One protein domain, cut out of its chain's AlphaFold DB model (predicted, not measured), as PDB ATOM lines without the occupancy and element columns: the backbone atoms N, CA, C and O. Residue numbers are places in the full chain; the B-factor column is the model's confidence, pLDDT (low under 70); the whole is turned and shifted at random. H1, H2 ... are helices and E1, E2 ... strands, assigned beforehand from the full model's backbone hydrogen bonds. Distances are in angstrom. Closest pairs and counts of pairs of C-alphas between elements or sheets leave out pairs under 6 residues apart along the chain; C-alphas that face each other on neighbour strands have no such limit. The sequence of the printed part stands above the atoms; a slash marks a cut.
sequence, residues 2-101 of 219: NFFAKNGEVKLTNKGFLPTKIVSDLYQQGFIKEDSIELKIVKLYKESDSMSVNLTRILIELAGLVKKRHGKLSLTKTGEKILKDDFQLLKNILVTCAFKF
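AT A GLANCE: This is residues 2 to 101 of the 219 residues of an uncharacterized protein of Arenibacter nanhaiticus (UniProt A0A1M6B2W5). A small three-stranded sheet, E1, E3 and E2, forms one part of the body, and helix H4 runs from beside it through the middle; the end of H2 meets H4 near its beginning, and H6 crosses H4 near its end. H1 packs on the sheet, H5 follows at its rim, and the short H3 lies far from the sheet, near one end of the longest axis. The printed part has 100 residues, with six named helices and three named strands in the order H1 E1 H2 H3 H4 E2 E3 H5 H6; the sheet order E1, E3, E2 is antiparallel, and the class is mostly helix. The whole is compact, with a radius of gyration of the C-alphas of 13.8 A and spans of 39 by 29 by 24 A.

HOW THE PARTS SIT: In the sheet, E3, residues 72 to 75, is the inner strand, and E1, residues 9 to 11, and E2, residues 66 to 69, are the edge strands. E1 and E3 are antiparallel at 164 degrees, with N 10 and O 73 2.8 A apart, within hydrogen-bond range. E2 and E3 form a hairpin, antiparallel at 148 degrees, with N 69 and O 72 at 2.8 A, also within range. H1, residues 2 to 7, is on the sheet at a height of 6.4 A; the closest C-alphas of H1 and E3 are those of Phe 4 and Ser 74, 6.8 A apart. H4, residues 51 to 62, only grazes the sheet with residues 57 to 61. With residues 52 to 53 alone it touches H2, residues 20 to 27, about perpendicular at 85 degrees; the closest C-alphas are those of Tyr 27 and Val 53, 6.6 A apart. With residues 59 to 62 alone it touches H6, residues 86 to 100, about perpendicular at 86 degrees; the closest C-alphas are those of Leu 59 and Ile 93, 6.6 A apart. H5, residues 77 to 82, only grazes the sheet with residues 77 to 81. H5 and H6 are close but not clearly touching, the C-alphas of Ile 82 and Leu 89 being closest at 5.6 A. H3, residues 35 to 38, is apart from H2 and from H4. In H1, H2, H4, H5 and H6 every O i to N i+4 pair is within hydrogen-bond range; H3 is too short for such a pair.

IN THESE COORDINATES: H1 begins at C-alpha 2, (59.412, 181.087, 142.780), and measures 8.7 A. E1 measures 6.6 A, E2 9.8 A and E3 10.3 A. H2 measures 10.7 A, H3 4.9 A and H5 8.7 A. H4 begins at C-alpha 51, (59.891, 161.217, 143.965), and measures 16.0 A. H6, the longest helix, measures 20.1 A and ends at C-alpha 100, (46.877, 165.562, 154.666).

THE WHOLE: The C-alphas farthest apart are those of Leu 39 and Lys 77, at 40.0 A. The printed part has no cut, and its one long link is H3 to H4, residues 39 to 50. The mean pLDDT of the printed part is 93.1, and no printed residue is under 70.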
ATOM      1  N   ASN A   2      58.898 179.969 143.600       73.25
ATOM      2  CA  ASN A   2      59.412 181.087 142.780       73.25
ATOM      3  C   ASN A   2      59.152 180.969 141.269       73.25
ATOM      4  O   ASN A   2      58.973 181.982 140.600       73.25
ATOM      5  N   PHE A   3      59.078 179.745 140.728       78.69
ATOM      6  CA  PHE A   3      58.692 179.526 139.333       78.69
ATOM      7  C   PHE A   3      57.325 180.154 139.011       78.69
ATOM      8  O   PHE A   3      57.206 180.867 138.018       78.69
ATOM      9  N   PHE A   4      56.306 179.923 139.846       78.75
ATOM     10  CA  PHE A   4      54.959 180.449 139.605       78.75
ATOM     11  C   PHE A   4      54.892 181.959 139.802       78.75
ATOM     12  O   PHE A   4      54.216 182.632 139.037       78.75
ATOM     13  N   ALA A   5      55.634 182.496 140.773       71.31
ATOM     14  CA  ALA A   5      55.719 183.940 140.976       71.31
ATOM     15  C   ALA A   5      56.275 184.670 139.738       71.31
ATOM     16  O   ALA A   5      55.856 185.783 139.448       71.31
ATOM     17  N   LYS A   6      57.190 184.032 138.993       78.94
ATOM     18  CA  LYS A   6      57.789 184.598 137.774       78.94
ATOM     19  C   LYS A   6      56.967 184.349 136.507       78.94
ATOM     20  O   LYS A   6      56.887 185.230 135.664       78.94
ATOM     21  N   ASN A   7      56.393 183.154 136.355       78.69
ATOM     22  CA  ASN A   7      55.773 182.713 135.097       78.69
ATOM     23  C   ASN A   7      54.232 182.728 135.121       78.69
ATOM     24  O   ASN A   7      53.603 182.489 134.095       78.69
ATOM     25  N   GLY A   8      53.612 182.964 136.283       81.69
ATOM     26  CA  GLY A   8      52.159 182.957 136.502       81.69
ATOM     27  C   GLY A   8      51.535 181.558 136.512       81.69
ATOM     28  O   GLY A   8      50.881 181.158 137.479       81.69
ATOM     29  N   GLU A   9      51.760 180.780 135.454       90.88
ATOM     30  CA  GLU A   9      51.186 179.448 135.274       90.88
ATOM     31  C   GLU A   9      52.152 178.459 134.609       90.88
ATOM     32  O   GLU A   9      53.103 178.821 133.920       90.88
ATOM     33  N   VAL A  10      51.884 177.171 134.815       93.69
ATOM     34  CA  VAL A  10      52.553 176.049 134.156       93.69
ATOM     35  C   VAL A  10      51.536 175.322 133.294       93.69
ATOM     36  O   VAL A  10      50.548 174.795 133.810       93.69
ATOM     37  N   LYS A  11      51.793 175.222 131.988       95.12
ATOM     38  CA  LYS A  11      51.059 174.288 131.126       95.12
ATOM     39  C   LYS A  11      51.503 172.863 131.456       95.12
ATOM     40  O   LYS A  11      52.688 172.553 131.383       95.12
ATOM     41  N   LEU A  12      50.558 172.006 131.826       96.44
ATOM     42  CA  LEU A  12      50.812 170.595 132.096       96.44
ATOM     43  C   LEU A  12      50.823 169.802 130.784       96.44
ATOM     44  O   LEU A  12      50.300 170.235 129.755       96.44
ATOM     45  N   THR A  13      51.404 168.610 130.833       95.88
ATOM     46  CA  THR A  13      51.269 167.619 129.761       95.88
ATOM     47  C   THR A  13      49.807 167.181 129.604       95.88
ATOM     48  O   THR A  13      48.992 167.363 130.510       95.88
ATOM     49  N   ASN A  14      49.476 166.513 128.496       94.00
ATOM     50  CA  ASN A  14      48.125 165.978 128.264       94.00
ATOM     51  C   ASN A  14      47.673 164.994 129.359       94.00
ATOM     52  O   ASN A  14      46.487 164.892 129.647       94.00
ATOM     53  N   LYS A  15      48.622 164.305 130.008       93.38
ATOM     54  CA  LYS A  15      48.360 163.408 131.147       93.38
ATOM     55  C   LYS A  15      48.306 164.137 132.495       93.38
ATOM     56  O   LYS A  15      48.062 163.521 133.524       93.38
ATOM     57  N   GLY A  16      48.510 165.453 132.508       93.75
ATOM     58  CA  GLY A  16      48.417 166.286 133.702       93.75
ATOM     59  C   GLY A  16      49.682 166.366 134.555       93.75
ATOM     60  O   GLY A  16      49.593 166.922 135.647       93.75
ATOM     61  N   PHE A  17      50.815 165.857 134.068       95.69
ATOM     62  CA  PHE A  17      52.129 165.968 134.715       95.69
ATOM     63  C   PHE A  17      52.845 167.273 134.365       95.69
ATOM     64  O   PHE A  17      52.549 167.893 133.335       95.69
ATOM     65  N   LEU A  18      53.832 167.640 135.177       96.31
ATOM     66  CA  LEU A  18      54.805 168.680 134.879       96.31
ATOM     67  C   LEU A  18      55.577 168.358 133.581       96.31
ATOM     68  O   LEU A  18      55.953 167.205 133.349       96.31
ATOM     69  N   PRO A  19      55.832 169.361 132.722       95.69
ATOM     70  CA  PRO A  19      56.724 169.224 131.574       95.69
ATOM     71  C   PRO A  19      58.140 168.792 131.972       95.69
ATOM     72  O   PRO A  19      58.664 169.237 132.991       95.69
ATOM     73  N   THR A  20      58.792 168.008 131.112       96.00
ATOM     74  CA  THR A  20      60.137 167.441 131.334       96.00
ATOM     75  C   THR A  20      61.189 168.497 131.683       96.00
ATOM     76  O   THR A  20      61.978 168.300 132.600       96.00
ATOM     77  N   LYS A  21      61.152 169.662 131.020       93.81
ATOM     78  CA  LYS A  21      62.047 170.788 131.322       93.81
ATOM     79  C   LYS A  21      61.883 171.285 132.759       93.81
ATOM     80  O   LYS A  21      62.869 171.448 133.457       93.81
ATOM     81  N   ILE A  22      60.643 171.446 133.228       94.19
ATOM     82  CA  ILE A  22      60.371 171.888 134.604       94.19
ATOM     83  C   ILE A  22      60.822 170.828 135.610       94.19
ATOM     84  O   ILE A  22      61.375 171.177 136.645       94.19
ATOM     85  N   VAL A  23      60.618 169.544 135.308       95.75
ATOM     86  CA  VAL A  23      61.108 168.444 136.156       95.75
ATOM     87  C   VAL A  23      62.632 168.510 136.292       95.75
ATOM     88  O   VAL A  23      63.142 168.483 137.409       95.75
ATOM     89  N   SER A  24      63.342 168.669 135.171       94.88
ATOM     90  CA  SER A  24      64.800 168.824 135.151       94.88
ATOM     91  C   SER A  24      65.254 170.053 135.946       94.88
ATOM     92  O   SER A  24      66.102 169.925 136.826       94.88
ATOM     93  N   ASP A  25      64.659 171.222 135.693       93.25
ATOM     94  CA  ASP A  25      65.017 172.486 136.352       93.25
ATOM     95  C   ASP A  25      64.741 172.457 137.870       93.25
ATOM     96  O   ASP A  25      65.457 173.082 138.656       93.25
ATOM     97  N   LEU A  26      63.688 171.756 138.309       93.44
ATOM     98  CA  LEU A  26      63.382 171.583 139.732       93.44
ATOM     99  C   LEU A  26      64.402 170.675 140.414       93.44
ATOM    100  O   LEU A  26      64.917 171.035 141.470       93.44
ATOM    101  N   TYR A  27      64.711 169.529 139.811       95.06
ATOM    102  CA  TYR A  27      65.653 168.575 140.390       95.06
ATOM    103  C   TYR A  27      67.079 169.141 140.459       95.06
ATOM    104  O   TYR A  27      67.758 169.021 141.477       95.06
ATOM    105  N   GLN A  28      67.511 169.848 139.409       94.00
ATOM    106  CA  GLN A  28      68.848 170.446 139.317       94.00
ATOM    107  C   GLN A  28      69.122 171.546 140.353       94.00
ATOM    108  O   GLN A  28      70.280 171.902 140.554       94.00
ATOM    109  N   GLN A  29      68.102 172.053 141.058       92.31
ATOM    110  CA  GLN A  29      68.316 172.938 142.211       92.31
ATOM    111  C   GLN A  29      69.052 172.238 143.363       92.31
ATOM    112  O   GLN A  29      69.612 172.913 144.221       92.31
ATOM    113  N   GLY A  30      69.072 170.901 143.388       91.12
ATOM    114  CA  GLY A  30      69.934 170.129 144.281       91.12
ATOM    115  C   GLY A  30      69.514 170.130 145.751       91.12
ATOM    116  O   GLY A  30      70.309 169.722 146.593       91.12
ATOM    117  N   PHE A  31      68.288 170.567 146.071       89.31
ATOM    118  CA  PHE A  31      67.770 170.575 147.444       89.31
ATOM    119  C   PHE A  31      67.571 169.167 148.014       89.31
ATOM    120  O   PHE A  31      67.864 168.937 149.182       89.31
ATOM    121  N   ILE A  32      67.073 168.235 147.197       89.69
ATOM    122  CA  ILE A  32      66.894 166.827 147.559       89.69
ATOM    123  C   ILE A  32      67.509 165.991 146.446       89.69
ATOM    124  O   ILE A  32      67.111 166.109 145.288       89.69
ATOM    125  N   LYS A  33      68.479 165.153 146.808       91.06
ATOM    126  CA  LYS A  33      69.104 164.193 145.897       91.06
ATOM    127  C   LYS A  33      68.478 162.822 146.088       91.06
ATOM    128  O   LYS A  33      68.123 162.437 147.198       91.06
ATOM    129  N   GLU A  34      68.345 162.089 144.993       92.06
ATOM    130  CA  GLU A  34      67.789 160.737 144.985       92.06
ATOM    131  C   GLU A  34      68.848 159.797 144.415       92.06
ATOM    132  O   GLU A  34      69.190 159.905 143.239       92.06
ATOM    133  N   ASP A  35      69.350 158.870 145.235       90.69
ATOM    134  CA  ASP A  35      70.454 157.972 144.863       90.69
ATOM    135  C   ASP A  35      70.203 157.233 143.541       90.69
ATOM    136  O   ASP A  35      71.124 157.037 142.754       90.69
ATOM    137  N   SER A  36      68.953 156.856 143.252       91.38
ATOM    138  CA  SER A  36      68.580 156.198 141.995       91.38
ATOM    139  C   SER A  36      68.873 157.052 140.758       91.38
ATOM    140  O   SER A  36      69.261 156.510 139.723       91.38
ATOM    141  N   ILE A  37      68.712 158.371 140.852       94.75
ATOM    142  CA  ILE A  37      68.997 159.314 139.768       94.75
ATOM    143  C   ILE A  37      70.494 159.637 139.741       94.75
ATOM    144  O   ILE A  37      71.114 159.565 138.679       94.75
ATOM    145  N   GLU A  38      71.093 159.924 140.899       94.50
ATOM    146  CA  GLU A  38      72.514 160.290 141.009       94.50
ATOM    147  C   GLU A  38      73.440 159.154 140.539       94.50
ATOM    148  O   GLU A  38      74.422 159.386 139.833       94.50
ATOM    149  N   LEU A  39      73.086 157.904 140.852       93.50
ATOM    150  CA  LEU A  39      73.801 156.705 140.401       93.50
ATOM    151  C   LEU A  39      73.397 156.255 138.986       93.50
ATOM    152  O   LEU A  39      73.835 155.200 138.533       93.50
ATOM    153  N   LYS A  40      72.571 157.039 138.276       93.12
ATOM    154  CA  LYS A  40      72.090 156.766 136.907       93.12
ATOM    155  C   LYS A  40      71.348 155.431 136.748       93.12
ATOM    156  O   LYS A  40      71.258 154.907 135.640       93.12
ATOM    157  N   ILE A  41      70.783 154.901 137.834       93.50
ATOM    158  CA  ILE A  41      69.906 153.720 137.810       93.50
ATOM    159  C   ILE A  41      68.575 154.088 137.138       93.50
ATOM    160  O   ILE A  41      68.017 153.308 136.370       93.50
ATOM    161  N   VAL A  42      68.085 155.301 137.400       92.94
ATOM    162  CA  VAL A  42      66.888 155.887 136.792       92.94
ATOM    163  C   VAL A  42      67.289 157.130 136.007       92.94
ATOM    164  O   VAL A  42      67.944 158.032 136.525       92.94
ATOM    165  N   LYS A  43      66.867 157.208 134.742       94.94
ATOM    166  CA  LYS A  43      67.027 158.417 133.931       94.94
ATOM    167  C   LYS A  43      65.912 159.403 134.273       94.94
ATOM    168  O   LYS A  43      64.755 159.126 133.979       94.94
ATOM    169  N   LEU A  44      66.266 160.565 134.817       95.81
ATOM    170  CA  LEU A  44      65.308 161.640 135.062       95.81
ATOM    171  C   LEU A  44      64.766 162.187 133.734       95.81
ATOM    172  O   LEU A  44      65.495 162.831 132.976       95.81
ATOM    173  N   TYR A  45      63.490 161.931 133.446       94.25
ATOM    174  CA  TYR A  45      62.847 162.411 132.225       94.25
ATOM    175  C   TYR A  45      61.445 162.977 132.475       94.25
ATOM    176  O   TYR A  45      61.152 164.099 132.060       94.25
ATOM    177  N   LYS A  46      60.580 162.232 133.164       95.44
ATOM    178  CA  LYS A  46      59.201 162.618 133.506       95.44
ATOM    179  C   LYS A  46      59.048 162.795 135.016       95.44
ATOM    180  O   LYS A  46      59.851 162.309 135.799       95.44
ATOM    181  N   GLU A  47      57.974 163.469 135.424       95.38
ATOM    182  CA  GLU A  47      57.709 163.797 136.833       95.38
ATOM    183  C   GLU A  47      57.747 162.571 137.758       95.38
ATOM    184  O   GLU A  47      58.305 162.647 138.842       95.38
ATOM    185  N   SER A  48      57.219 161.426 137.313       93.38
ATOM    186  CA  SER A  48      57.203 160.184 138.099       93.38
ATOM    187  C   SER A  48      58.579 159.540 138.302       93.38
ATOM    188  O   SER A  48      58.670 158.570 139.045       93.38
ATOM    189  N   ASP A  49      59.618 160.009 137.604       94.94
ATOM    190  CA  ASP A  49      60.975 159.472 137.752       94.94
ATOM    191  C   ASP A  49      61.692 160.070 138.974       94.94
ATOM    192  O   ASP A  49      62.658 159.480 139.446       94.94
ATOM    193  N   SER A  50      61.219 161.216 139.489       95.25
ATOM    194  CA  SER A  50      61.721 161.847 140.714       95.25
ATOM    195  C   SER A  50      60.617 161.925 141.758       95.25
ATOM    196  O   SER A  50      59.618 162.638 141.613       95.25
ATOM    197  N   MET A  51      60.833 161.220 142.863       93.00
ATOM    198  CA  MET A  51      59.891 161.217 143.965       93.00
ATOM    199  C   MET A  51      59.821 162.580 144.648       93.00
ATOM    200  O   MET A  51      58.737 163.017 145.017       93.00
ATOM    201  N   SER A  52      60.952 163.271 144.796       93.12
ATOM    202  CA  SER A  52      61.002 164.581 145.455       93.12
ATOM    203  C   SER A  52      60.251 165.659 144.661       93.12
ATOM    204  O   SER A  52      59.484 166.440 145.238       93.12
ATOM    205  N   VAL A  53      60.387 165.665 143.329       95.50
ATOM    206  CA  VAL A  53      59.657 166.588 142.448       95.50
ATOM    207  C   VAL A  53      58.159 166.285 142.466       95.50
ATOM    208  O   VAL A  53      57.351 167.202 142.647       95.50
ATOM    209  N   ASN A  54      57.773 165.012 142.337       95.56
ATOM    210  CA  ASN A  54      56.365 164.619 142.367       95.56
ATOM    211  C   ASN A  54      55.723 164.866 143.745       95.56
ATOM    212  O   ASN A  54      54.622 165.411 143.824       95.56
ATOM    213  N   LEU A  55      56.433 164.583 144.841       94.56
ATOM    214  CA  LEU A  55      55.980 164.897 146.196       94.56
ATOM    215  C   LEU A  55      55.771 166.402 146.375       94.56
ATOM    216  O   LEU A  55      54.737 166.822 146.892       94.56
ATOM    217  N   THR A  56      56.712 167.223 145.901       94.31
ATOM    218  CA  THR A  56      56.587 168.686 145.952       94.31
ATOM    219  C   THR A  56      55.307 169.141 145.260       94.31
ATOM    220  O   THR A  56      54.553 169.933 145.828       94.31
ATOM    221  N   ARG A  57      55.026 168.608 144.061       95.12
ATOM    222  CA  ARG A  57      53.803 168.883 143.300       95.12
ATOM    223  C   ARG A  57      52.543 168.520 144.090       95.12
ATOM    224  O   ARG A  57      51.642 169.353 144.192       95.12
ATOM    225  N   ILE A  58      52.504 167.319 144.667       96.06
ATOM    226  CA  ILE A  58      51.372 166.826 145.462       96.06
ATOM    227  C   ILE A  58      51.145 167.715 146.687       96.06
ATOM    228  O   ILE A  58      50.015 168.129 146.950       96.06
ATOM    229  N   LEU A  59      52.206 168.054 147.425       96.44
ATOM    230  CA  LEU A  59      52.092 168.843 148.650       96.44
ATOM    231  C   LEU A  59      51.538 170.241 148.380       96.44
ATOM    232  O   LEU A  59      50.635 170.666 149.094       96.44
ATOM    233  N   ILE A  60      52.000 170.941 147.337       95.69
ATOM    234  CA  ILE A  60      51.482 172.286 147.029       95.69
ATOM    235  C   ILE A  60      50.016 172.267 146.561       95.69
ATOM    236  O   ILE A  60      49.301 173.253 146.764       95.69
ATOM    237  N   GLU A  61      49.552 171.157 145.976       96.50
ATOM    238  CA  GLU A  61      48.139 170.946 145.631       96.50
ATOM    239  C   GLU A  61      47.292 170.647 146.871       96.50
ATOM    240  O   GLU A  61      46.290 171.324 147.095       96.50
ATOM    241  N   LEU A  62      47.714 169.703 147.720       97.69
ATOM    242  CA  LEU A  62      47.022 169.366 148.975       97.69
ATOM    243  C   LEU A  62      46.971 170.545 149.960       97.69
ATOM    244  O   LEU A  62      46.024 170.694 150.745       97.69
ATOM    245  N   ALA A  63      47.991 171.396 149.910       96.94
ATOM    246  CA  ALA A  63      48.085 172.633 150.668       96.94
ATOM    247  C   ALA A  63      47.126 173.724 150.151       96.94
ATOM    248  O   ALA A  63      46.851 174.690 150.861       96.94
ATOM    249  N   GLY A  64      46.594 173.580 148.932       96.50
ATOM    250  CA  GLY A  64      45.734 174.578 148.292       96.50
ATOM    251  C   GLY A  64      46.483 175.828 147.822       96.50
ATOM    252  O   GLY A  64      45.863 176.865 147.573       96.50
ATOM    253  N   LEU A  65      47.813 175.757 147.702       96.50
ATOM    254  CA  LEU A  65      48.648 176.877 147.248       96.50
ATOM    255  C   LEU A  65      48.566 177.061 145.731       96.50
ATOM    256  O   LEU A  65      48.705 178.171 145.219       96.50
ATOM    257  N   VAL A  66      48.306 175.970 145.018       96.00
ATOM    258  CA  VAL A  66      48.094 175.953 143.574       96.00
ATOM    259  C   VAL A  66      46.798 175.231 143.229       96.00
ATOM    260  O   VAL A  66      46.274 174.445 144.016       96.00
ATOM    261  N   LYS A  67      46.278 175.493 142.032       95.38
ATOM    262  CA  LYS A  67      45.097 174.827 141.478       95.38
ATOM    263  C   LYS A  67      45.363 174.359 140.057       95.38
ATOM    264  O   LYS A  67      45.982 175.070 139.264       95.38
ATOM    265  N   LYS A  68      44.835 173.186 139.717       95.19
ATOM    266  CA  LYS A  68      44.825 172.673 138.349       95.19
ATOM    267  C   LYS A  68      43.521 173.073 137.659       95.19
ATOM    268  O   LYS A  68      42.444 172.725 138.133       95.19
ATOM    269  N   ARG A  69      43.599 173.791 136.536       94.88
ATOM    270  CA  ARG A  69      42.433 174.189 135.727       94.88
ATOM    271  C   ARG A  69      42.800 174.209 134.242       94.88
ATOM    272  O   ARG A  69      43.828 174.763 133.876       94.88
ATOM    273  N   HIS A  70      41.968 173.599 133.393       94.81
ATOM    274  CA  HIS A  70      42.154 173.544 131.930       94.81
ATOM    275  C   HIS A  70      43.568 173.107 131.489       94.81
ATOM    276  O   HIS A  70      44.189 173.736 130.639       94.81
ATOM    277  N   GLY A  71      44.108 172.046 132.104       95.31
ATOM    278  CA  GLY A  71      45.448 171.536 131.774       95.31
ATOM    279  C   GLY A  71      46.597 172.451 132.209       95.31
ATOM    280  O   GLY A  71      47.732 172.257 131.783       95.31
ATOM    281  N   LYS A  72      46.323 173.442 133.056       95.44
ATOM    282  CA  LYS A  72      47.316 174.359 133.600       95.44
ATOM    283  C   LYS A  72      47.321 174.312 135.112       95.44
ATOM    284  O   LYS A  72      46.329 173.942 135.742       95.44
ATOM    285  N   LEU A  73      48.443 174.714 135.674       96.19
ATOM    286  CA  LEU A  73      48.662 174.843 137.092       96.19
ATOM    287  C   LEU A  73      49.051 176.281 137.418       96.19
ATOM    288  O   LEU A  73      50.008 176.797 136.849       96.19
ATOM    289  N   SER A  74      48.344 176.908 138.347       95.19
ATOM    290  CA  SER A  74      48.607 178.292 138.752       95.19
ATOM    291  C   SER A  74      48.392 178.490 140.244       95.19
ATOM    292  O   SER A  74      47.777 177.649 140.908       95.19
ATOM    293  N   LEU A  75      48.911 179.596 140.780       95.56
ATOM    294  CA  LEU A  75      48.699 179.958 142.179       95.56
ATOM    295  C   LEU A  75      47.213 180.203 142.470       95.56
ATOM    296  O   LEU A  75      46.429 180.658 141.630       95.56
ATOM    297  N   THR A  76      46.813 179.885 143.694       95.81
ATOM    298  CA  THR A  76      45.570 180.401 144.273       95.81
ATOM    299  C   THR A  76      45.834 181.770 144.903       95.81
ATOM    300  O   THR A  76      46.979 182.106 145.195       95.81
ATOM    301  N   LYS A  77      44.780 182.548 145.197       94.62
ATOM    302  CA  LYS A  77      44.919 183.802 145.970       94.62
ATOM    303  C   LYS A  77      45.595 183.554 147.328       94.62
ATOM    304  O   LYS A  77      46.412 184.345 147.786       94.62
ATOM    305  N   THR A  78      45.265 182.426 147.959       93.75
ATOM    306  CA  THR A  78      45.897 181.965 149.201       93.75
ATOM    307  C   THR A  78      47.376 181.663 148.994       93.75
ATOM    308  O   THR A  78      48.194 182.094 149.800       93.75
ATOM    309  N   GLY A  79      47.720 180.981 147.896       94.62
ATOM    310  CA  GLY A  79      49.098 180.760 147.475       94.62
ATOM    311  C   GLY A  79      49.859 182.076 147.355       94.62
ATOM    312  O   GLY A  79      50.822 182.276 148.080       94.62
ATOM    313  N   GLU A  80      49.390 183.006 146.521       93.56
ATOM    314  CA  GLU A  80      50.018 184.324 146.318       93.56
ATOM    315  C   GLU A  80      50.284 185.083 147.624       93.56
ATOM    316  O   GLU A  80      51.325 185.726 147.762       93.56
ATOM    317  N   LYS A  81      49.361 184.999 148.591       94.19
ATOM    318  CA  LYS A  81      49.538 185.594 149.920       94.19
ATOM    319  C   LYS A  81      50.625 184.877 150.725       94.19
ATOM    320  O   LYS A  81      51.512 185.540 151.248       94.19
ATOM    321  N   ILE A  82      50.553 183.548 150.828       94.56
ATOM    322  CA  ILE A  82      51.487 182.738 151.628       94.56
ATOM    323  C   ILE A  82      52.909 182.772 151.052       94.56
ATOM    324  O   ILE A  82      53.860 182.748 151.819       94.56
ATOM    325  N   LEU A  83      53.085 182.894 149.730       91.75
ATOM    326  CA  LEU A  83      54.414 183.001 149.107       91.75
ATOM    327  C   LEU A  83      55.243 184.202 149.596       91.75
ATOM    328  O   LEU A  83      56.444 184.222 149.359       91.75
ATOM    329  N   LYS A  84      54.614 185.211 150.206       92.56
ATOM    330  CA  LYS A  84      55.294 186.409 150.721       92.56
ATOM    331  C   LYS A  84      55.799 186.241 152.160       92.56
ATOM    332  O   LYS A  84      56.398 187.169 152.690       92.56
ATOM    333  N   ASP A  85      55.518 185.101 152.787       94.88
ATOM    334  CA  ASP A  85      55.858 184.798 154.173       94.88
ATOM    335  C   ASP A  85      56.431 183.376 154.255       94.88
ATOM    336  O   ASP A  85      55.699 182.379 154.266       94.88
ATOM    337  N   ASP A  86      57.760 183.288 154.308       92.12
ATOM    338  CA  ASP A  86      58.486 182.016 154.323       92.12
ATOM    339  C   ASP A  86      58.097 181.133 155.515       92.12
ATOM    340  O   ASP A  86      58.020 179.908 155.383       92.12
ATOM    341  N   PHE A  87      57.790 181.734 156.670       91.81
ATOM    342  CA  PHE A  87      57.372 180.987 157.851       91.81
ATOM    343  C   PHE A  87      55.992 180.360 157.645       91.81
ATOM    344  O   PHE A  87      55.805 179.169 157.915       91.81
ATOM    345  N   GLN A  88      55.027 181.124 157.129       94.88
ATOM    346  CA  GLN A  88      53.700 180.580 156.826       94.88
ATOM    347  C   GLN A  88      53.755 179.539 155.713       94.88
ATOM    348  O   GLN A  88      53.043 178.535 155.797       94.88
ATOM    349  N   LEU A  89      54.609 179.728 154.705       95.00
ATOM    350  CA  LEU A  89      54.809 178.748 153.641       95.00
ATOM    351  C   LEU A  89      55.355 177.430 154.200       95.00
ATOM    352  O   LEU A  89      54.759 176.376 153.962       95.00
ATOM    353  N   LEU A  90      56.432 177.492 154.990       93.38
ATOM    354  CA  LEU A  90      57.011 176.322 155.648       93.38
ATOM    355  C   LEU A  90      55.982 175.625 156.543       93.38
ATOM    356  O   LEU A  90      55.761 174.422 156.407       93.38
ATOM    357  N   LYS A  91      55.308 176.381 157.419       92.94
ATOM    358  CA  LYS A  91      54.283 175.855 158.327       92.94
ATOM    359  C   LYS A  91      53.164 175.158 157.556       92.94
ATOM    360  O   LYS A  91      52.753 174.059 157.927       92.94
ATOM    361  N   ASN A  92      52.668 175.772 156.485       95.81
ATOM    362  CA  ASN A  92      51.566 175.230 155.698       95.81
ATOM    363  C   ASN A  92      51.953 173.927 154.979       95.81
ATOM    364  O   ASN A  92      51.178 172.966 155.002       95.81
ATOM    365  N   ILE A  93      53.162 173.861 154.410       95.62
ATOM    366  CA  ILE A  93      53.686 172.646 153.771       95.62
ATOM    367  C   ILE A  93      53.921 171.546 154.814       95.62
ATOM    368  O   ILE A  93      53.483 170.417 154.602       95.62
ATOM    369  N   LEU A  94      54.536 171.867 155.957       93.38
ATOM    370  CA  LEU A  94      54.814 170.905 157.029       93.38
ATOM    371  C   LEU A  94      53.523 170.296 157.598       93.38
ATOM    372  O   LEU A  94      53.410 169.077 157.712       93.38
ATOM    373  N   VAL A  95      52.515 171.125 157.890       93.44
ATOM    374  CA  VAL A  95      51.195 170.667 158.366       93.44
ATOM    375  C   VAL A  95      50.488 169.832 157.296       93.44
ATOM    376  O   VAL A  95      49.913 168.787 157.599       93.44
ATOM    377  N   THR A  96      50.551 170.245 156.029       96.56
ATOM    378  CA  THR A  96      49.981 169.465 154.920       96.56
ATOM    379  C   THR A  96      50.643 168.093 154.816       96.56
ATOM    380  O   THR A  96      49.950 167.086 154.682       96.56
ATOM    381  N   CYS A  97      51.967 168.043 154.939       94.06
ATOM    382  CA  CYS A  97      52.736 166.808 154.919       94.06
ATOM    383  C   CYS A  97      52.376 165.894 156.104       94.06
ATOM    384  O   CYS A  97      52.119 164.710 155.909       94.06
ATOM    385  N   ALA A  98      52.256 166.441 157.316       91.38
ATOM    386  CA  ALA A  98      51.931 165.658 158.507       91.38
ATOM    387  C   ALA A  98      50.496 165.099 158.504       91.38
ATOM    388  O   ALA A  98      50.279 163.940 158.850       91.38
ATOM    389  N   PHE A  99      49.510 165.906 158.101       92.06
ATOM    390  CA  PHE A  99      48.099 165.566 158.327       92.06
ATOM    391  C   PHE A  99      47.340 165.161 157.061       92.06
ATOM    392  O   PHE A  99      46.492 164.267 157.119       92.06
ATOM    393  N   LYS A 100      47.640 165.776 155.909       95.06
ATOM    394  CA  LYS A 100      46.877 165.562 154.666       95.06
ATOM    395  C   LYS A 100      47.527 164.557 153.724       95.06
ATOM    396  O   LYS A 100      46.816 163.837 153.031       95.06
ATOM    397  N   PHE A 101      48.855 164.515 153.675       95.19
ATOM    398  CA  PHE A 101      49.560 163.589 152.798       95.19
ATOM    399  C   PHE A 101      49.356 162.130 153.245       95.19
ATOM    400  O   PHE A 101      49.240 161.822 154.440       95.19
TER     401      PHE A 101